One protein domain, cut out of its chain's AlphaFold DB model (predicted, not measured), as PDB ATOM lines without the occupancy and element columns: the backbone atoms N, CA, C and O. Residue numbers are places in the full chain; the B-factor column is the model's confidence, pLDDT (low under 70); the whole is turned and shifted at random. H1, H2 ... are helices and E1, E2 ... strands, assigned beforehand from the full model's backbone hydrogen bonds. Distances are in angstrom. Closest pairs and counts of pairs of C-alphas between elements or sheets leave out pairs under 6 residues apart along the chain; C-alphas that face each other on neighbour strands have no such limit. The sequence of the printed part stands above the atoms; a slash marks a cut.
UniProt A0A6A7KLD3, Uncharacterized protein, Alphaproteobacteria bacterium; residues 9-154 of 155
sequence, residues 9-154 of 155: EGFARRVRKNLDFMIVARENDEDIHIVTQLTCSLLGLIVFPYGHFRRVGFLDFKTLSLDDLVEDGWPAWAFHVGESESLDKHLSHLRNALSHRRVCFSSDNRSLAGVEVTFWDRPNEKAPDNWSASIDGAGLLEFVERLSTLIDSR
ATOM      1  N   GLU A   9      -6.699 -47.930   4.255       88.44
ATOM      2  CA  GLU A   9      -5.413 -47.272   4.058       88.44
ATOM      3  C   GLU A   9      -5.621 -45.873   3.493       88.44
ATOM      4  O   GLU A   9      -4.963 -44.920   3.911       88.44
ATOM      5  N   GLY A  10      -6.625 -45.706   2.626       90.31
ATOM      6  CA  GLY A  10      -7.098 -44.394   2.205       90.31
ATOM      7  C   GLY A  10      -7.577 -43.563   3.392       90.31
ATOM      8  O   GLY A  10      -7.262 -42.372   3.477       90.31
ATOM      9  N   PHE A  11      -8.277 -44.188   4.343       91.19
ATOM     10  CA  PHE A  11      -8.658 -43.543   5.597       91.19
ATOM     11  C   PHE A  11      -7.435 -43.218   6.468       91.19
ATOM     12  O   PHE A  11      -7.279 -42.068   6.874       91.19
ATOM     13  N   ALA A  12      -6.526 -44.173   6.693       92.56
ATOM     14  CA  ALA A  12      -5.324 -43.970   7.505       92.56
ATOM     15  C   ALA A  12      -4.420 -42.844   6.967       92.56
ATOM     16  O   ALA A  12      -3.985 -41.977   7.729       92.56
ATOM     17  N   ARG A  13      -4.218 -42.762   5.643       92.19
ATOM     18  CA  ARG A  13      -3.495 -41.646   5.000       92.19
ATOM     19  C   ARG A  13      -4.154 -40.297   5.231       92.19
ATOM     20  O   ARG A  13      -3.463 -39.289   5.362       92.19
ATOM     21  N   ARG A  14      -5.486 -40.246   5.226       92.62
ATOM     22  CA  ARG A  14      -6.231 -39.004   5.469       92.62
ATOM     23  C   ARG A  14      -6.174 -38.600   6.931       92.62
ATOM     24  O   ARG A  14      -6.011 -37.417   7.191       92.62
ATOM     25  N   VAL A  15      -6.219 -39.562   7.853       94.25
ATOM     26  CA  VAL A  15      -5.952 -39.296   9.270       94.25
ATOM     27  C   VAL A  15      -4.580 -38.653   9.425       94.25
ATOM     28  O   VAL A  15      -4.518 -37.567   9.979       94.25
ATOM     29  N   ARG A  16      -3.519 -39.219   8.839       93.56
ATOM     30  CA  ARG A  16      -2.173 -38.617   8.885       93.56
ATOM     31  C   ARG A  16      -2.126 -37.187   8.349       93.56
ATOM     32  O   ARG A  16      -1.665 -36.298   9.046       93.56
ATOM     33  N   LYS A  17      -2.689 -36.940   7.162       93.38
ATOM     34  CA  LYS A  17      -2.771 -35.575   6.606       93.38
ATOM     35  C   LYS A  17      -3.528 -34.610   7.522       93.38
ATOM     36  O   LYS A  17      -3.178 -33.438   7.595       93.38
ATOM     37  N   ASN A  18      -4.575 -35.092   8.193       94.19
ATOM     38  CA  ASN A  18      -5.294 -34.290   9.173       94.19
ATOM     39  C   ASN A  18      -4.412 -34.020  10.396       94.19
ATOM     40  O   ASN A  18      -4.388 -32.886  10.845       94.19
ATOM     41  N   LEU A  19      -3.666 -35.005  10.912       93.44
ATOM     42  CA  LEU A  19      -2.717 -34.797  12.017       93.44
ATOM     43  C   LEU A  19      -1.687 -33.717  11.666       93.44
ATOM     44  O   LEU A  19      -1.561 -32.760  12.425       93.44
ATOM     45  N   ASP A  20      -1.059 -33.809  10.490       93.56
ATOM     46  CA  ASP A  20      -0.088 -32.817  10.008       93.56
ATOM     47  C   ASP A  20      -0.697 -31.404  10.005       93.56
ATOM     48  O   ASP A  20      -0.111 -30.452  10.521       93.56
ATOM     49  N   PHE A  21      -1.917 -31.271   9.470       94.38
ATOM     50  CA  PHE A  21      -2.634 -29.997   9.453       94.38
ATOM     51  C   PHE A  21      -2.910 -29.475  10.867       94.38
ATOM     52  O   PHE A  21      -2.732 -28.292  11.133       94.38
ATOM     53  N   MET A  22      -3.335 -30.345  11.782       92.00
ATOM     54  CA  MET A  22      -3.666 -29.967  13.154       92.00
ATOM     55  C   MET A  22      -2.446 -29.527  13.963       92.00
ATOM     56  O   MET A  22      -2.566 -28.622  14.788       92.00
ATOM     57  N   ILE A  23      -1.289 -30.146  13.725       89.56
ATOM     58  CA  ILE A  23      -0.018 -29.747  14.335       89.56
ATOM     59  C   ILE A  23       0.352 -28.339  13.862       89.56
ATOM     60  O   ILE A  23       0.541 -27.455  14.694       89.56
ATOM     61  N   VAL A  24       0.343 -28.100  12.547       92.69
ATOM     62  CA  VAL A  24       0.652 -26.780  11.970       92.69
ATOM     63  C   VAL A  24      -0.346 -25.712  12.427       92.69
ATOM     64  O   VAL A  24       0.052 -24.618  12.817       92.69
ATOM     65  N   ALA A  25      -1.646 -26.017  12.425       91.88
ATOM     66  CA  ALA A  25      -2.685 -25.101  12.898       91.88
ATOM     67  C   ALA A  25      -2.457 -24.709  14.367       91.88
ATOM     68  O   ALA A  25      -2.548 -23.538  14.724       91.88
ATOM     69  N   ARG A  26      -2.081 -25.674  15.216       87.12
ATOM     70  CA  ARG A  26      -1.730 -25.408  16.615       87.12
ATOM     71  C   ARG A  26      -0.480 -24.533  16.743       87.12
ATOM     72  O   ARG A  26      -0.464 -23.642  17.586       87.12
ATOM     73  N   GLU A  27       0.565 -24.792  15.960       88.44
ATOM     74  CA  GLU A  27       1.788 -23.971  15.953       88.44
ATOM     75  C   GLU A  27       1.509 -22.518  15.540       88.44
ATOM     76  O   GLU A  27       2.196 -21.605  15.995       88.44
ATOM     77  N   ASN A  28       0.459 -22.303  14.744       92.25
ATOM     78  CA  ASN A  28      -0.029 -20.988  14.333       92.25
ATOM     79  C   ASN A  28      -1.083 -20.380  15.284       92.25
ATOM     80  O   ASN A  28      -1.700 -19.378  14.929       92.25
ATOM     81  N   ASP A  29      -1.288 -20.961  16.472       88.38
ATOM     82  CA  ASP A  29      -2.260 -20.509  17.486       88.38
ATOM     83  C   ASP A  29      -3.720 -20.475  16.979       88.38
ATOM     84  O   ASP A  29      -4.550 -19.688  17.438       88.38
ATOM     85  N   GLU A  30      -4.059 -21.339  16.014       92.19
ATOM     86  CA  GLU A  30      -5.440 -21.502  15.557       92.19
ATOM     87  C   GLU A  30      -6.315 -22.184  16.627       92.19
ATOM     88  O   GLU A  30      -5.845 -22.954  17.472       92.19
ATOM     89  N   ASP A  31      -7.629 -21.936  16.579       88.75
ATOM     90  CA  ASP A  31      -8.596 -22.480  17.541       88.75
ATOM     91  C   ASP A  31      -8.887 -23.970  17.289       88.75
ATOM     92  O   ASP A  31      -9.911 -24.352  16.718       88.75
ATOM     93  N   ILE A  32      -7.957 -24.826  17.715       89.50
ATOM     94  CA  ILE A  32      -8.053 -26.277  17.580       89.50
ATOM     95  C   ILE A  32      -8.093 -27.002  18.929       89.50
ATOM     96  O   ILE A  32      -7.232 -26.856  19.796       89.50
ATOM     97  N   HIS A  33      -9.066 -27.901  19.069       90.19
ATOM     98  CA  HIS A  33      -9.139 -28.860  20.171       90.19
ATOM     99  C   HIS A  33      -8.393 -30.154  19.815       90.19
ATOM    100  O   HIS A  33      -9.009 -31.174  19.498       90.19
ATOM    101  N   ILE A  34      -7.058 -30.111  19.844       92.06
ATOM    102  CA  ILE A  34      -6.204 -31.197  19.337       92.06
ATOM    103  C   ILE A  34      -6.472 -32.549  20.018       92.06
ATOM    104  O   ILE A  34      -6.602 -33.555  19.330       92.06
ATOM    105  N   VAL A  35      -6.663 -32.585  21.341       92.75
ATOM    106  CA  VAL A  35      -6.950 -33.830  22.086       92.75
ATOM    107  C   VAL A  35      -8.263 -34.474  21.623       92.75
ATOM    108  O   VAL A  35      -8.336 -35.687  21.398       92.75
ATOM    109  N   THR A  36      -9.302 -33.660  21.423       93.44
ATOM    110  CA  THR A  36     -10.594 -34.119  20.900       93.44
ATOM    111  C   THR A  36     -10.426 -34.712  19.509       93.44
ATOM    112  O   THR A  36     -10.934 -35.798  19.233       93.44
ATOM    113  N   GLN A  37      -9.680 -34.034  18.636       94.88
ATOM    114  CA  GLN A  37      -9.454 -34.520  17.281       94.88
ATOM    115  C   GLN A  37      -8.616 -35.802  17.247       94.88
ATOM    116  O   GLN A  37      -8.927 -36.697  16.466       94.88
ATOM    117  N   LEU A  38      -7.623 -35.952  18.127       95.75
ATOM    118  CA  LEU A  38      -6.873 -37.203  18.278       95.75
ATOM    119  C   LEU A  38      -7.773 -38.362  18.699       95.75
ATOM    120  O   LEU A  38      -7.699 -39.445  18.122       95.75
ATOM    121  N   THR A  39      -8.681 -38.117  19.642       95.62
ATOM    122  CA  THR A  39      -9.661 -39.122  20.071       95.62
ATOM    123  C   THR A  39     -10.601 -39.507  18.922       95.62
ATOM    124  O   THR A  39     -10.876 -40.690  18.715       95.62
ATOM    125  N   CYS A  40     -11.054 -38.534  18.122       96.12
ATOM    126  CA  CYS A  40     -11.861 -38.781  16.923       96.12
ATOM    127  C   CYS A  40     -11.092 -39.570  15.850       96.12
ATOM    128  O   CYS A  40     -11.643 -40.494  15.249       96.12
ATOM    129  N   SER A  41      -9.817 -39.243  15.630       96.44
ATOM    130  CA  SER A  41      -8.926 -39.970  14.722       96.44
ATOM    131  C   SER A  41      -8.732 -41.417  15.169       96.44
ATOM    132  O   SER A  41      -8.916 -42.329  14.364       96.44
ATOM    133  N   LEU A  42      -8.447 -41.644  16.456       96.81
ATOM    134  CA  LEU A  42      -8.329 -42.980  17.040       96.81
ATOM    135  C   LEU A  42      -9.627 -43.783  16.869       96.81
ATOM    136  O   LEU A  42      -9.594 -44.937  16.442       96.81
ATOM    137  N   LEU A  43     -10.783 -43.161  17.131       96.12
ATOM    138  CA  LEU A  43     -12.096 -43.769  16.905       96.12
ATOM    139  C   LEU A  43     -12.259 -44.226  15.456       96.12
ATOM    140  O   LEU A  43     -12.633 -45.373  15.226       96.12
ATOM    141  N   GLY A  44     -11.950 -43.373  14.480       94.25
ATOM    142  CA  GLY A  44     -12.048 -43.733  13.067       94.25
ATOM    143  C   GLY A  44     -11.086 -44.856  12.661       94.25
ATOM    144  O   GLY A  44     -11.495 -45.788  11.970       94.25
ATOM    145  N   LEU A  45      -9.832 -44.794  13.127       93.50
ATOM    146  CA  LEU A  45      -8.785 -45.781  12.827       93.50
ATOM    147  C   LEU A  45      -9.058 -47.158  13.426       93.50
ATOM    148  O   LEU A  45      -8.557 -48.151  12.910       93.50
ATOM    149  N   ILE A  46      -9.811 -47.227  14.522       92.94
ATOM    150  CA  ILE A  46     -10.074 -48.485  15.214       92.94
ATOM    151  C   ILE A  46     -11.468 -49.004  14.882       92.94
ATOM    152  O   ILE A  46     -11.615 -50.153  14.480       92.94
ATOM    153  N   VAL A  47     -12.509 -48.182  15.032       92.12
ATOM    154  CA  VAL A  47     -13.902 -48.646  14.984       92.12
ATOM    155  C   VAL A  47     -14.339 -48.995  13.564       92.12
ATOM    156  O   VAL A  47     -14.968 -50.037  13.371       92.12
ATOM    157  N   PHE A  48     -14.006 -48.166  12.570       89.94
ATOM    158  CA  PHE A  48     -14.429 -48.404  11.185       89.94
ATOM    159  C   PHE A  48     -13.783 -49.659  10.570       89.94
ATOM    160  O   PHE A  48     -14.519 -50.482  10.015       89.94
ATOM    161  N   PRO A  49     -12.458 -49.881  10.687       85.88
ATOM    162  CA  PRO A  49     -11.818 -51.046  10.080       85.88
ATOM    163  C   PRO A  49     -11.870 -52.326  10.926       85.88
ATOM    164  O   PRO A  49     -11.533 -53.389  10.404       85.88
ATOM    165  N   TYR A  50     -12.324 -52.289  12.187       82.31
ATOM    166  CA  TYR A  50     -12.276 -53.444  13.105       82.31
ATOM    167  C   TYR A  50     -12.845 -54.742  12.509       82.31
ATOM    168  O   TYR A  50     -12.248 -55.817  12.595       82.31
ATOM    169  N   GLY A  51     -14.009 -54.648  11.857       78.06
ATOM    170  CA  GLY A  51     -14.654 -55.802  11.230       78.06
ATOM    171  C   GLY A  51     -13.869 -56.370  10.044       78.06
ATOM    172  O   GLY A  51     -14.044 -57.538   9.701       78.06
ATOM    173  N   HIS A  52     -13.024 -55.568   9.399       77.19
ATOM    174  CA  HIS A  52     -12.117 -56.020   8.350       77.19
ATOM    175  C   HIS A  52     -10.862 -56.654   8.958       77.19
ATOM    176  O   HIS A  52     -10.570 -57.798   8.616       77.19
ATOM    177  N   PHE A  53     -10.220 -56.001   9.940       77.81
ATOM    178  CA  PHE A  53      -9.063 -56.547  10.673       77.81
ATOM    179  C   PHE A  53      -9.313 -57.986  11.140       77.81
ATOM    180  O   PHE A  53      -8.504 -58.875  10.882       77.81
ATOM    181  N   ARG A  54     -10.493 -58.247  11.719       73.88
ATOM    182  CA  ARG A  54     -10.867 -59.583  12.201       73.88
ATOM    183  C   ARG A  54     -11.188 -60.614  11.118       73.88
ATOM    184  O   ARG A  54     -11.004 -61.802  11.370       73.88
ATOM    185  N   ARG A  55     -11.751 -60.207   9.975       69.94
ATOM    186  CA  ARG A  55     -12.283 -61.144   8.962       69.94
ATOM    187  C   ARG A  55     -11.236 -61.615   7.971       69.94
ATOM    188  O   ARG A  55     -11.248 -62.782   7.603       69.94
ATOM    189  N   VAL A  56     -10.381 -60.709   7.517       61.91
ATOM    190  CA  VAL A  56      -9.410 -60.999   6.455       61.91
ATOM    191  C   VAL A  56      -7.993 -61.208   6.989       61.91
ATOM    192  O   VAL A  56      -7.091 -61.462   6.206       61.91
ATOM    193  N   GLY A  57      -7.788 -61.099   8.310       62.69
ATOM    194  CA  GLY A  57      -6.451 -61.178   8.906       62.69
ATOM    195  C   GLY A  57      -5.524 -60.076   8.390       62.69
ATOM    196  O   GLY A  57      -4.322 -60.290   8.313       62.69
ATOM    197  N   PHE A  58      -6.098 -58.924   8.008       55.28
ATOM    198  CA  PHE A  58      -5.419 -57.828   7.304       55.28
ATOM    199  C   PHE A  58      -4.132 -57.391   8.013       55.28
ATOM    200  O   PHE A  58      -3.166 -56.979   7.381       55.28
ATOM    201  N   LEU A  59      -4.118 -57.507   9.340       63.69
ATOM    202  CA  LEU A  59      -2.983 -57.194  10.183       63.69
ATOM    203  C   LEU A  59      -2.876 -58.292  11.239       63.69
ATOM    204  O   LEU A  59      -3.794 -58.476  12.038       63.69
ATOM    205  N   ASP A  60      -1.760 -59.024  11.252       74.75
ATOM    206  CA  ASP A  60      -1.445 -59.951  12.340       74.75
ATOM    207  C   ASP A  60      -0.970 -59.170  13.572       74.75
ATOM    208  O   ASP A  60       0.163 -59.267  14.026       74.75
ATOM    209  N   PHE A  61      -1.845 -58.318  14.102       83.25
ATOM    210  CA  PHE A  61      -1.585 -57.543  15.312       83.25
ATOM    211  C   PHE A  61      -1.418 -58.420  16.555       83.25
ATOM    212  O   PHE A  61      -1.025 -57.926  17.608       83.25
ATOM    213  N   LYS A  62      -1.723 -59.717  16.449       83.75
ATOM    214  CA  LYS A  62      -1.557 -60.678  17.537       83.75
ATOM    215  C   LYS A  62      -0.094 -61.012  17.785       83.75
ATOM    216  O   LYS A  62       0.236 -61.355  18.913       83.75
ATOM    217  N   THR A  63       0.757 -60.909  16.762       88.44
ATOM    218  CA  THR A  63       2.205 -61.129  16.888       88.44
ATOM    219  C   THR A  63       2.967 -59.880  17.314       88.44
ATOM    220  O   THR A  63       4.149 -59.979  17.619       88.44
ATOM    221  N   LEU A  64       2.308 -58.719  17.371       92.25
ATOM    222  CA  LEU A  64       2.903 -57.482  17.870       92.25
ATOM    223  C   LEU A  64       2.644 -57.360  19.375       92.25
ATOM    224  O   LEU A  64       1.544 -56.970  19.780       92.25
ATOM    225  N   SER A  65       3.644 -57.710  20.185       95.81
ATOM    226  CA  SER A  65       3.640 -57.461  21.631       95.81
ATOM    227  C   SER A  65       3.624 -55.958  21.916       95.81
ATOM    228  O   SER A  65       4.276 -55.199  21.200       95.81
ATOM    229  N   LEU A  66       2.900 -55.506  22.945       96.31
ATOM    230  CA  LEU A  66       2.976 -54.093  23.339       96.31
ATOM    231  C   LEU A  66       4.366 -53.717  23.861       96.31
ATOM    232  O   LEU A  66       4.824 -52.615  23.570       96.31
ATOM    233  N   ASP A  67       5.038 -54.623  24.569       96.94
ATOM    234  CA  ASP A  67       6.375 -54.365  25.107       96.94
ATOM    235  C   ASP A  67       7.389 -54.170  23.969       96.94
ATOM    236  O   ASP A  67       8.102 -53.169  23.951       96.94
ATOM    237  N   ASP A  68       7.364 -55.042  22.952       96.88
ATOM    238  CA  ASP A  68       8.234 -54.921  21.772       96.88
ATOM    239  C   ASP A  68       7.976 -53.608  21.013       96.88
ATOM    240  O   ASP A  68       8.899 -52.978  20.503       96.88
ATOM    241  N   LEU A  69       6.712 -53.171  20.932       96.69
ATOM    242  CA  LEU A  69       6.370 -51.896  20.303       96.69
ATOM    243  C   LEU A  69       6.934 -50.717  21.101       96.69
ATOM    244  O   LEU A  69       7.443 -49.774  20.499       96.69
ATOM    245  N   VAL A  70       6.865 -50.755  22.434       97.56
ATOM    246  CA  VAL A  70       7.460 -49.721  23.293       97.56
ATOM    247  C   VAL A  70       8.982 -49.691  23.136       97.56
ATOM    248  O   VAL A  70       9.559 -48.609  23.036       97.56
ATOM    249  N   GLU A  71       9.635 -50.850  23.031       97.50
ATOM    250  CA  GLU A  71      11.066 -50.939  22.708       97.50
ATOM    251  C   GLU A  71      11.393 -50.358  21.316       97.50
ATOM    252  O   GLU A  71      12.432 -49.719  21.145       97.50
ATOM    253  N   ASP A  72      10.474 -50.478  20.349       96.50
ATOM    254  CA  ASP A  72      10.517 -49.826  19.024       96.50
ATOM    255  C   ASP A  72      10.064 -48.341  19.050       96.50
ATOM    256  O   ASP A  72       9.809 -47.687  18.027       96.50
ATOM    257  N   GLY A  73       9.952 -47.772  20.250       97.25
ATOM    258  CA  GLY A  73       9.669 -46.363  20.492       97.25
ATOM    259  C   GLY A  73       8.193 -45.987  20.440       97.25
ATOM    260  O   GLY A  73       7.893 -44.801  20.382       97.25
ATOM    261  N   TRP A  74       7.259 -46.940  20.433       98.12
ATOM    262  CA  TRP A  74       5.850 -46.611  20.643       98.12
ATOM    263  C   TRP A  74       5.623 -46.079  22.062       98.12
ATOM    264  O   TRP A  74       6.338 -46.447  22.996       98.12
ATOM    265  N   PRO A  75       4.597 -45.241  22.262       97.88
ATOM    266  CA  PRO A  75       4.289 -44.733  23.584       97.88
ATOM    267  C   PRO A  75       3.758 -45.854  24.482       97.88
ATOM    268  O   PRO A  75       2.912 -46.661  24.080       97.88
ATOM    269  N   ALA A  76       4.243 -45.876  25.722       97.69
ATOM    270  CA  ALA A  76       3.764 -46.796  26.741       97.69
ATOM    271  C   ALA A  76       2.382 -46.373  27.261       97.69
ATOM    272  O   ALA A  76       2.093 -45.187  27.428       97.69
ATOM    273  N   TRP A  77       1.547 -47.363  27.564       98.31
ATOM    274  CA  TRP A  77       0.246 -47.168  28.197       98.31
ATOM    275  C   TRP A  77       0.334 -47.493  29.686       98.31
ATOM    276  O   TRP A  77       0.916 -48.506  30.074       98.31
ATOM    277  N   ALA A  78      -0.281 -46.665  30.524       98.25
ATOM    278  CA  ALA A  78      -0.400 -46.939  31.949       98.25
ATOM    279  C   ALA A  78      -1.669 -47.760  32.207       98.25
ATOM    280  O   ALA A  78      -2.777 -47.241  32.102       98.25
ATOM    281  N   PHE A  79      -1.524 -49.046  32.530       98.31
ATOM    282  CA  PHE A  79      -2.656 -49.912  32.866       98.31
ATOM    283  C   PHE A  79      -3.048 -49.759  34.340       98.31
ATOM    284  O   PHE A  79      -2.220 -49.921  35.234       98.31
ATOM    285  N   HIS A  80      -4.331 -49.493  34.586       98.06
ATOM    286  CA  HIS A  80      -4.911 -49.359  35.931       98.06
ATOM    287  C   HIS A  80      -5.693 -50.605  36.343       98.06
ATOM    288  O   HIS A  80      -5.792 -50.930  37.526       98.06
ATOM    289  N   VAL A  81      -6.267 -51.304  35.359       97.69
ATOM    290  CA  VAL A  81      -7.007 -52.558  35.528       97.69
ATOM    291  C   VAL A  81      -6.697 -53.467  34.346       97.69
ATOM    292  O   VAL A  81      -6.800 -53.040  33.196       97.69
ATOM    293  N   GLY A  82      -6.390 -54.734  34.626       96.44
ATOM    294  CA  GLY A  82      -6.057 -55.711  33.591       96.44
ATOM    295  C   GLY A  82      -4.772 -55.353  32.840       96.44
ATOM    296  O   GLY A  82      -3.947 -54.588  33.329       96.44
ATOM    297  N   GLU A  83      -4.609 -55.928  31.652       96.44
ATOM    298  CA  GLU A  83      -3.427 -55.736  30.810       96.44
ATOM    299  C   GLU A  83      -3.752 -55.987  29.332       96.44
ATOM    300  O   GLU A  83      -4.821 -56.496  28.965       96.44
ATOM    301  N   SER A  84      -2.821 -55.643  28.447       96.44
ATOM    302  CA  SER A  84      -2.877 -56.023  27.038       96.44
ATOM    303  C   SER A  84      -1.509 -56.486  26.573       96.44
ATOM    304  O   SER A  84      -0.602 -55.686  26.438       96.44
ATOM    305  N   GLU A  85      -1.380 -57.781  26.306       94.94
ATOM    306  CA  GLU A  85      -0.107 -58.378  25.880       94.94
ATOM    307  C   GLU A  85       0.238 -58.025  24.427       94.94
ATOM    308  O   GLU A  85       1.402 -57.928  24.066       94.94
ATOM    309  N   SER A  86      -0.773 -57.825  23.577       95.00
ATOM    310  CA  SER A  86      -0.594 -57.557  22.150       95.00
ATOM    311  C   SER A  86      -1.405 -56.363  21.674       95.00
ATOM    312  O   SER A  86      -2.425 -55.991  22.272       95.00
ATOM    313  N   LEU A  87      -0.988 -55.808  20.535       94.38
ATOM    314  CA  LEU A  87      -1.699 -54.722  19.876       94.38
ATOM    315  C   LEU A  87      -3.138 -55.130  19.519       94.38
ATOM    316  O   LEU A  87      -4.047 -54.330  19.703       94.38
ATOM    317  N   ASP A  88      -3.391 -56.374  19.093       92.06
ATOM    318  CA  ASP A  88      -4.756 -56.856  18.798       92.06
ATOM    319  C   ASP A  88      -5.684 -56.758  20.020       92.06
ATOM    320  O   ASP A  88      -6.782 -56.194  19.945       92.06
ATOM    321  N   LYS A  89      -5.222 -57.259  21.176       93.25
ATOM    322  CA  LYS A  89      -5.983 -57.223  22.436       93.25
ATOM    323  C   LYS A  89      -6.214 -55.779  22.882       93.25
ATOM    324  O   LYS A  89      -7.337 -55.420  23.237       93.25
ATOM    325  N   HIS A  90      -5.184 -54.943  22.776       96.25
ATOM    326  CA  HIS A  90      -5.263 -53.528  23.121       96.25
ATOM    327  C   HIS A  90      -6.268 -52.768  22.242       96.25
ATOM    328  O   HIS A  90      -7.185 -52.122  22.752       96.25
ATOM    329  N   LEU A  91      -6.174 -52.910  20.915       94.94
ATOM    330  CA  LEU A  91      -7.101 -52.289  19.966       94.94
ATOM    331  C   LEU A  91      -8.537 -52.789  20.159       94.94
ATOM    332  O   LEU A  91      -9.478 -52.018  19.980       94.94
ATOM    333  N   SER A  92      -8.730 -54.050  20.555       93.88
ATOM    334  CA  SER A  92     -10.054 -54.579  20.890       93.88
ATOM    335  C   SER A  92     -10.675 -53.866  22.097       93.88
ATOM    336  O   SER A  92     -11.852 -53.497  22.046       93.88
ATOM    337  N   HIS A  93      -9.900 -53.632  23.158       96.38
ATOM    338  CA  HIS A  93     -10.370 -52.878  24.321       96.38
ATOM    339  C   HIS A  93     -10.624 -51.406  23.986       96.38
ATOM    340  O   HIS A  93     -11.708 -50.898  24.281       96.38
ATOM    341  N   LEU A  94      -9.701 -50.744  23.277       97.00
ATOM    342  CA  LEU A  94      -9.892 -49.366  22.810       97.00
ATOM    343  C   LEU A  94     -11.138 -49.234  21.928       97.00
ATOM    344  O   LEU A  94     -11.926 -48.305  22.102       97.00
ATOM    345  N   ARG A  95     -11.375 -50.188  21.018       95.62
ATOM    346  CA  ARG A  95     -12.573 -50.221  20.169       95.62
ATOM    347  C   ARG A  95     -13.840 -50.215  21.009       95.62
ATOM    348  O   ARG A  95     -14.769 -49.463  20.705       95.62
ATOM    349  N   ASN A  96     -13.905 -51.079  22.020       95.50
ATOM    350  CA  ASN A  96     -15.065 -51.171  22.900       95.50
ATOM    351  C   ASN A  96     -15.233 -49.887  23.707       95.50
ATOM    352  O   ASN A  96     -16.333 -49.333  23.734       95.50
ATOM    353  N   ALA A  97     -14.146 -49.384  24.290       96.94
ATOM    354  CA  ALA A  97     -14.155 -48.160  25.070       96.94
ATOM    355  C   ALA A  97     -14.702 -46.979  24.247       96.94
ATOM    356  O   ALA A  97     -15.695 -46.352  24.624       96.94
ATOM    357  N   LEU A  98     -14.139 -46.750  23.057       96.50
ATOM    358  CA  LEU A  98     -14.542 -45.687  22.134       96.50
ATOM    359  C   LEU A  98     -15.987 -45.852  21.648       96.50
ATOM    360  O   LEU A  98     -16.758 -44.893  21.672       96.50
ATOM    361  N   SER A  99     -16.393 -47.071  21.274       94.75
ATOM    362  CA  SER A  99     -17.758 -47.350  20.790       94.75
ATOM    363  C   SER A  99     -18.833 -47.122  21.857       94.75
ATOM    364  O   SER A  99     -19.990 -46.879  21.523       94.75
ATOM    365  N   HIS A 100     -18.464 -47.210  23.137       94.56
ATOM    366  CA  HIS A 100     -19.376 -47.061  24.270       94.56
ATOM    367  C   HIS A 100     -19.159 -45.769  25.067       94.56
ATOM    368  O   HIS A 100     -19.698 -45.651  26.167       94.56
ATOM    369  N   ARG A 101     -18.403 -44.799  24.529       95.31
ATOM    370  CA  ARG A 101     -18.101 -43.517  25.196       95.31
ATOM    371  C   ARG A 101     -17.466 -43.709  26.588       95.31
ATOM    372  O   ARG A 101     -17.755 -42.974  27.528       95.31
ATOM    373  N   ARG A 102     -16.602 -44.712  26.725       97.12
ATOM    374  CA  ARG A 102     -15.835 -45.010  27.944       97.12
ATOM    375  C   ARG A 102     -14.440 -44.410  27.832       97.12
ATOM    376  O   ARG A 102     -13.435 -45.110  27.730       97.12
ATOM    377  N   VAL A 103     -14.432 -43.090  27.740       97.69
ATOM    378  CA  VAL A 103     -13.238 -42.261  27.634       97.69
ATOM    379  C   VAL A 103     -13.424 -41.040  28.526       97.69
ATOM    380  O   VAL A 103     -14.522 -40.483  28.600       97.69
ATOM    381  N   CYS A 104     -12.367 -40.641  29.223       97.75
ATOM    382  CA  CYS A 104     -12.348 -39.471  30.090       97.75
ATOM    383  C   CYS A 104     -11.043 -38.701  29.890       97.75
ATOM    384  O   CYS A 104     -10.007 -39.288  29.582       97.75
ATOM    385  N   PHE A 105     -11.117 -37.388  30.082       97.81
ATOM    386  CA  PHE A 105      -9.992 -36.470  30.001       97.81
ATOM    387  C   PHE A 105      -9.751 -35.900  31.393       97.81
ATOM    388  O   PHE A 105     -10.692 -35.483  32.067       97.81
ATOM    389  N   SER A 106      -8.495 -35.881  31.823       97.50
ATOM    390  CA  SER A 106      -8.104 -35.340  33.133       97.50
ATOM    391  C   SER A 106      -8.286 -33.822  33.252       97.50
ATOM    392  O   SER A 106      -8.398 -33.307  34.363       97.50
ATOM    393  N   SER A 107      -8.318 -33.090  32.133       95.75
ATOM    394  CA  SER A 107      -8.558 -31.646  32.109       95.75
ATOM    395  C   SER A 107      -9.068 -31.162  30.745       95.75
ATOM    396  O   SER A 107      -8.967 -31.876  29.748       95.75
ATOM    397  N   ASP A 108      -9.555 -29.917  30.697       91.56
ATOM    398  CA  ASP A 108      -9.896 -29.195  29.459       91.56
ATOM    399  C   ASP A 108      -8.687 -28.445  28.853       91.56
ATOM    400  O   ASP A 108      -8.848 -27.531  28.036       91.56
ATOM    401  N   ASN A 109      -7.456 -28.772  29.272       90.31
ATOM    402  CA  ASN A 109      -6.259 -28.115  28.755       90.31
ATOM    403  C   ASN A 109      -6.120 -28.367  27.244       90.31
ATOM    404  O   ASN A 109      -6.287 -29.478  26.747       90.31
ATOM    405  N   ARG A 110      -5.793 -27.315  26.492       85.00
ATOM    406  CA  ARG A 110      -5.597 -27.398  25.039       85.00
ATOM    407  C   ARG A 110      -4.240 -27.997  24.661       85.00
ATOM    408  O   ARG A 110      -4.063 -28.466  23.541       85.00
ATOM    409  N   SER A 111      -3.277 -27.984  25.580       88.25
ATOM    410  CA  SER A 111      -1.964 -28.585  25.374       88.25
ATOM    411  C   SER A 111      -2.003 -30.089  25.610       88.25
ATOM    412  O   SER A 111      -2.434 -30.540  26.668       88.25
ATOM    413  N   LEU A 112      -1.436 -30.850  24.670       91.75
ATOM    414  CA  LEU A 112      -1.238 -32.299  24.803       91.75
ATOM    415  C   LEU A 112      -0.530 -32.692  26.111       91.75
ATOM    416  O   LEU A 112      -0.924 -33.660  26.746       91.75
ATOM    417  N   ALA A 113       0.458 -31.907  26.554       91.25
ATOM    418  CA  ALA A 113       1.207 -32.181  27.784       91.25
ATOM    419  C   ALA A 113       0.383 -31.981  29.072       91.25
ATOM    420  O   ALA A 113       0.812 -32.381  30.148       91.25
ATOM    421  N   GLY A 114      -0.771 -31.314  28.984       93.12
ATOM    422  CA  GLY A 114      -1.639 -31.027  30.125       93.12
ATOM    423  C   GLY A 114      -2.849 -31.950  30.237       93.12
ATOM    424  O   GLY A 114      -3.716 -31.688  31.073       93.12
ATOM    425  N   VAL A 115      -2.948 -32.974  29.384       96.81
ATOM    426  CA  VAL A 115      -4.095 -33.883  29.348       96.81
ATOM    427  C   VAL A 115      -3.625 -35.326  29.313       96.81
ATOM    428  O   VAL A 115      -2.980 -35.763  28.370       96.81
ATOM    429  N   GLU A 116      -4.017 -36.082  30.325       98.19
ATOM    430  CA  GLU A 116      -4.113 -37.535  30.276       98.19
ATOM    431  C   GLU A 116      -5.505 -37.965  29.793       98.19
ATOM    432  O   GLU A 116      -6.521 -37.404  30.233       98.19
ATOM    433  N   VAL A 117      -5.541 -38.965  28.911       98.44
ATOM    434  CA  VAL A 117      -6.755 -39.599  28.390       98.44
ATOM    435  C   VAL A 117      -6.851 -41.013  28.946       98.44
ATOM    436  O   VAL A 117      -5.944 -41.820  28.762       98.44
ATOM    437  N   THR A 118      -7.961 -41.323  29.611       98.69
ATOM    438  CA  THR A 118      -8.221 -42.646  30.196       98.69
ATOM    439  C   THR A 118      -9.338 -43.352  29.448       98.69
ATOM    440  O   THR A 118     -10.390 -42.762  29.194       98.69
ATOM    441  N   PHE A 119      -9.134 -44.633  29.153       98.56
ATOM    442  CA  PHE A 119     -10.108 -45.526  28.534       98.56
ATOM    443  C   PHE A 119     -10.431 -46.679  29.481       98.56
ATOM    444  O   PHE A 119      -9.580 -47.119  30.258       98.56
ATOM    445  N   TRP A 120     -11.658 -47.193  29.412       98.44
ATOM    446  CA  TRP A 120     -12.043 -48.388  30.161       98.44
ATOM    447  C   TRP A 120     -13.011 -49.273  29.383       98.44
ATOM    448  O   TRP A 120     -13.799 -48.818  28.550       98.44
ATOM    449  N   ASP A 121     -12.946 -50.567  29.665       96.38
ATOM    450  CA  ASP A 121     -13.803 -51.582  29.078       96.38
ATOM    451  C   ASP A 121     -14.358 -52.520  30.158       96.38
ATOM    452  O   ASP A 121     -13.773 -52.730  31.221       96.38
ATOM    453  N   ARG A 122     -15.536 -53.069  29.861       94.69
ATOM    454  CA  ARG A 122     -16.249 -54.037  30.690       94.69
ATOM    455  C   ARG A 122     -17.074 -54.975  29.814       94.69
ATOM    456  O   ARG A 122     -17.665 -54.506  28.830       94.69
ATOM    457  N   PRO A 123     -17.221 -56.259  30.199       90.06
ATOM    458  CA  PRO A 123     -17.927 -57.260  29.395       90.06
ATOM    459  C   PRO A 123     -19.394 -56.917  29.114       90.06
ATOM    460  O   PRO A 123     -19.939 -57.290  28.079       90.06
ATOM    461  N   ASN A 124     -20.057 -56.241  30.054       92.00
ATOM    462  CA  ASN A 124     -21.429 -55.753  29.927       92.00
ATOM    463  C   ASN A 124     -21.670 -54.591  30.906       92.00
ATOM    464  O   ASN A 124     -20.834 -54.314  31.761       92.00
ATOM    465  N   GLU A 125     -22.819 -53.920  30.806       87.44
ATOM    466  CA  GLU A 125     -23.134 -52.724  31.609       87.44
ATOM    467  C   GLU A 125     -23.193 -52.952  33.124       87.44
ATOM    468  O   GLU A 125     -23.032 -51.999  33.882       87.44
ATOM    469  N   LYS A 126     -23.436 -54.191  33.563       92.62
ATOM    470  CA  LYS A 126     -23.577 -54.553  34.981       92.62
ATOM    471  C   LYS A 126     -22.295 -55.133  35.579       92.62
ATOM    472  O   LYS A 126     -22.224 -55.301  36.792       92.62
ATOM    473  N   ALA A 127     -21.318 -55.481  34.746       93.62
ATOM    474  CA  ALA A 127     -20.037 -56.007  35.190       93.62
ATOM    475  C   ALA A 127     -19.098 -54.864  35.616       93.62
ATOM    476  O   ALA A 127     -19.209 -53.760  35.068       93.62
ATOM    477  N   PRO A 128     -18.175 -55.115  36.564       94.44
ATOM    478  CA  PRO A 128     -17.088 -54.183  36.829       94.44
ATOM    479  C   PRO A 128     -16.192 -54.043  35.594       94.44
ATOM    480  O   PRO A 128     -16.189 -54.904  34.705       94.44
ATOM    481  N   ASP A 129     -15.418 -52.963  35.571       96.12
ATOM    482  CA  ASP A 129     -14.373 -52.772  34.575       96.12
ATOM    483  C   ASP A 129     -13.351 -53.904  34.692       96.12
ATOM    484  O   ASP A 129     -12.905 -54.254  35.786       96.12
ATOM    485  N   ASN A 130     -13.030 -54.525  33.559       96.38
ATOM    486  CA  ASN A 130     -12.032 -55.594  33.480       96.38
ATOM    487  C   ASN A 130     -10.770 -55.151  32.737       96.38
ATOM    488  O   ASN A 130      -9.824 -55.929  32.627       96.38
ATOM    489  N   TRP A 131     -10.774 -53.922  32.225       98.44
ATOM    490  CA  TRP A 131      -9.651 -53.307  31.551       98.44
ATOM    491  C   TRP A 131      -9.745 -51.786  31.672       98.44
ATOM    492  O   TRP A 131     -10.808 -51.207  31.436       98.44
ATOM    493  N   SER A 132      -8.643 -51.129  32.017       98.44
ATOM    494  CA  SER A 132      -8.513 -49.677  31.939       98.44
ATOM    495  C   SER A 132      -7.056 -49.287  31.757       98.44
ATOM    496  O   SER A 132      -6.177 -49.837  32.423       98.44
ATOM    497  N   ALA A 133      -6.820 -48.323  30.871       98.69
ATOM    498  CA  ALA A 133      -5.501 -47.771  30.623       98.69
ATOM    499  C   ALA A 133      -5.577 -46.269  30.341       98.69
ATOM    500  O   ALA A 133      -6.585 -45.780  29.818       98.69
ATOM    501  N   SER A 134      -4.506 -45.550  30.657       98.56
ATOM    502  CA  SER A 134      -4.329 -44.147  30.304       98.56
ATOM    503  C   SER A 134      -3.067 -43.910  29.477       98.56
ATOM    504  O   SER A 134      -2.146 -44.729  29.445       98.56
ATOM    505  N   ILE A 135      -3.069 -42.782  28.774       98.50
ATOM    506  CA  ILE A 135      -1.946 -42.258  27.999       98.50
ATOM    507  C   ILE A 135      -1.998 -40.728  28.051       98.50
ATOM    508  O   ILE A 135      -3.087 -40.141  28.059       98.50
ATOM    509  N   ASP A 136      -0.845 -40.063  28.099       97.62
ATOM    510  CA  ASP A 136      -0.812 -38.607  27.966       97.62
ATOM    511  C   ASP A 136      -1.125 -38.170  26.522       97.62
ATOM    512  O   ASP A 136      -1.106 -38.966  25.580       97.62
ATOM    513  N   GLY A 137      -1.462 -36.896  26.324       96.44
ATOM    514  CA  GLY A 137      -1.863 -36.393  25.015       96.44
ATOM    515  C   GLY A 137      -0.759 -36.492  23.958       96.44
ATOM    516  O   GLY A 137      -1.070 -36.686  22.783       96.44
ATOM    517  N   ALA A 138       0.514 -36.368  24.343       96.12
ATOM    518  CA  ALA A 138       1.630 -36.490  23.406       96.12
ATOM    519  C   ALA A 138       1.814 -37.953  22.980       96.12
ATOM    520  O   ALA A 138       1.917 -38.234  21.787       96.12
ATOM    521  N   GLY A 139       1.729 -38.883  23.931       97.94
ATOM    522  CA  GLY A 139       1.685 -40.311  23.664       97.94
ATOM    523  C   GLY A 139       0.480 -40.690  22.805       97.94
ATOM    524  O   GLY A 139       0.617 -41.473  21.874       97.94
ATOM    525  N   LEU A 140      -0.699 -40.101  23.025       97.75
ATOM    526  CA  LEU A 140      -1.861 -40.366  22.172       97.75
ATOM    527  C   LEU A 140      -1.620 -39.920  20.724       97.75
ATOM    528  O   LEU A 140      -1.992 -40.645  19.802       97.75
ATOM    529  N   LEU A 141      -1.010 -38.747  20.518       96.94
ATOM    530  CA  LEU A 141      -0.622 -38.284  19.184       96.94
ATOM    531  C   LEU A 141       0.304 -39.304  18.516       96.94
ATOM    532  O   LEU A 141      -0.025 -39.808  17.441       96.94
ATOM    533  N   GLU A 142       1.397 -39.664  19.187       97.06
ATOM    534  CA  GLU A 142       2.383 -40.602  18.651       97.06
ATOM    535  C   GLU A 142       1.767 -41.983  18.372       97.06
ATOM    536  O   GLU A 142       2.019 -42.592  17.330       97.06
ATOM    537  N   PHE A 143       0.892 -42.469  19.254       97.81
ATOM    538  CA  PHE A 143       0.190 -43.735  19.063       97.81
ATOM    539  C   PHE A 143      -0.675 -43.712  17.796       97.81
ATOM    540  O   PHE A 143      -0.649 -44.657  17.007       97.81
ATOM    541  N   VAL A 144      -1.433 -42.633  17.573       97.50
ATOM    542  CA  VAL A 144      -2.290 -42.474  16.386       97.50
ATOM    543  C   VAL A 144      -1.444 -42.372  15.108       97.50
ATOM    544  O   VAL A 144      -1.791 -42.978  14.089       97.50
ATOM    545  N   GLU A 145      -0.320 -41.656  15.144       96.44
ATOM    546  CA  GLU A 145       0.622 -41.551  14.019       96.44
ATOM    547  C   GLU A 145       1.240 -42.906  13.656       96.44
ATOM    548  O   GLU A 145       1.219 -43.319  12.489       96.44
ATOM    549  N   ARG A 146       1.733 -43.644  14.653       96.19
ATOM    550  CA  ARG A 146       2.336 -44.965  14.450       96.19
ATOM    551  C   ARG A 146       1.310 -45.993  13.992       96.19
ATOM    552  O   ARG A 146       1.561 -46.708  13.021       96.19
ATOM    553  N   LEU A 147       0.123 -46.018  14.598       95.19
ATOM    554  CA  LEU A 147      -0.963 -46.912  14.192       95.19
ATOM    555  C   LEU A 147      -1.419 -46.636  12.755       95.19
ATOM    556  O   LEU A 147      -1.568 -47.568  11.965       95.19
ATOM    557  N   SER A 148      -1.620 -45.368  12.392       94.31
ATOM    558  CA  SER A 148      -2.019 -45.009  11.025       94.31
ATOM    559  C   SER A 148      -0.934 -45.335   9.994       94.31
ATOM    560  O   SER A 148      -1.258 -45.795   8.900       94.31
ATOM    561  N   THR A 149       0.345 -45.178  10.346       93.69
ATOM    562  CA  THR A 149       1.476 -45.598   9.505       93.69
ATOM    563  C   THR A 149       1.523 -47.111   9.339       93.69
ATOM    564  O   THR A 149       1.653 -47.597   8.218       93.69
ATOM    565  N   LEU A 150       1.354 -47.865  10.427       91.62
ATOM    566  CA  LEU A 150       1.325 -49.323  10.400       91.62
ATOM    567  C   LEU A 150       0.199 -49.839   9.493       91.62
ATOM    568  O   LEU A 150       0.442 -50.708   8.659       91.62
ATOM    569  N   ILE A 151      -1.000 -49.262   9.607       90.00
ATOM    570  CA  ILE A 151      -2.151 -49.589   8.754       90.00
ATOM    571  C   ILE A 151      -1.874 -49.266   7.278       90.00
ATOM    572  O   ILE A 151      -2.191 -50.074   6.411       90.00
ATOM    573  N   ASP A 152      -1.280 -48.107   6.986       87.31
ATOM    574  CA  ASP A 152      -0.969 -47.686   5.614       87.31
ATOM    575  C   ASP A 152       0.149 -48.529   4.970       87.31
ATOM    576  O   ASP A 152       0.098 -48.839   3.785       87.31
ATOM    577  N   SER A 153       1.155 -48.926   5.754       82.25
ATOM    578  CA  SER A 153       2.337 -49.663   5.273       82.25
ATOM    579  C   SER A 153       2.075 -51.115   4.866       82.25
ATOM    580  O   SER A 153       2.949 -51.742   4.271       82.25
ATOM    581  N   ARG A 154       0.911 -51.670   5.222       69.88
ATOM    582  CA  ARG A 154       0.582 -53.089   5.017       69.88
ATOM    583  C   ARG A 154      -0.507 -53.333   3.955       69.88
ATOM    584  O   ARG A 154      -1.040 -54.440   3.907       69.88
TER     585      ARG A 154
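Overview. This is residues 9 to 154 of the 155 residues of an uncharacterized protein of Alphaproteobacteria bacterium (UniProt A0A6A7KLD3). A four-stranded sheet makes a wall, with H5 crossing its strands over one face; next to H5, a three-helix bundle, the hairpin H1 and H2 plus the last helix H6, reaches away from the sheet. H2 packs on H1, H6 and H5, while the short helices H3 and H4 lie at the outside. The printed part has 146 residues with six named helices and four named strands, in the order H1 H2 H3 H4 E1 H5 E2 E3 E4 H6; the sheet, E1 E4 E3 E2, is antiparallel, and the class is mixed. The whole is compact, with a radius of gyration of the C-alphas of 15.0 A and spans of 42 by 35 by 28 A.

Arrangement. Start with H1, residues 9 to 27, and H2, residues 34 to 47, a helical hairpin: they touch at a shallow tilt of 6 degrees, opposite ways, closest at the C-alphas of Val 15 and Ser 41, 6.2 A. H6, residues 137 to 153, completes the bundle, a group of helices together; its residues 145 to 152 alone touch H1, closest at the C-alphas of Glu 9 and Asp 152, 4.7 A. H2, the hub, touches H6, closest at the C-alphas of Leu 42 and Val 144, 6.1 A. With residues 43 to 47 alone H2 touches H5, residues 87 to 99, closest at the C-alphas of Val 47 and Arg 95, 5.6 A. H3, residues 50 to 56, and H4, residues 66 to 71, are each close to H5 but not clearly touching, with closest C-alphas 7.8 A (Tyr 50, Arg 95) and 5.9 A (Leu 66, Leu 87). Next find the strands E1, residues 78 to 81, E2, 103 to 105, E3, 116 to 121, and E4, 131 to 136. E2 E3 E4 form a meander, each strand the antiparallel neighbour of the one before. Within hydrogen-bond range are N 80 and O 132, 2.9 A, for E1 and E4; N 119 and O 133, 2.9 A, for E4 and E3; and N 104 and O 118, 2.9 A, for E3 and E2. H5 and H6 on one face make two layers, helices and sheet; H5, at a height over the sheet of 8.5 A, runs across the strands over E4 and E3. H2 only grazes the sheet with residues 35 to 39. Every O i to N i+4 pair is within hydrogen-bond range in H1, H2, H4, H5 and H6, and 2 of 3 in H3.

Along the chain. Find C-alpha 9 at (-5.413, -47.272, 4.058), where H1 begins its 27.1 A. H2 is 19.6 A long, H5 17.7 A, E3 17.1 A and E4 17.5 A. H6 runs 24.2 A to C-alpha 153 at (2.337, -49.663, 5.273).

Size, cuts and confidence. The C-alphas farthest apart, of Asn 28 and Lys 126, are 45.9 A from each other. The printed part has no cut and no long link. Look for pLDDT under 70 at residues 55 to 59 and 154; the mean of the printed part is 92.3.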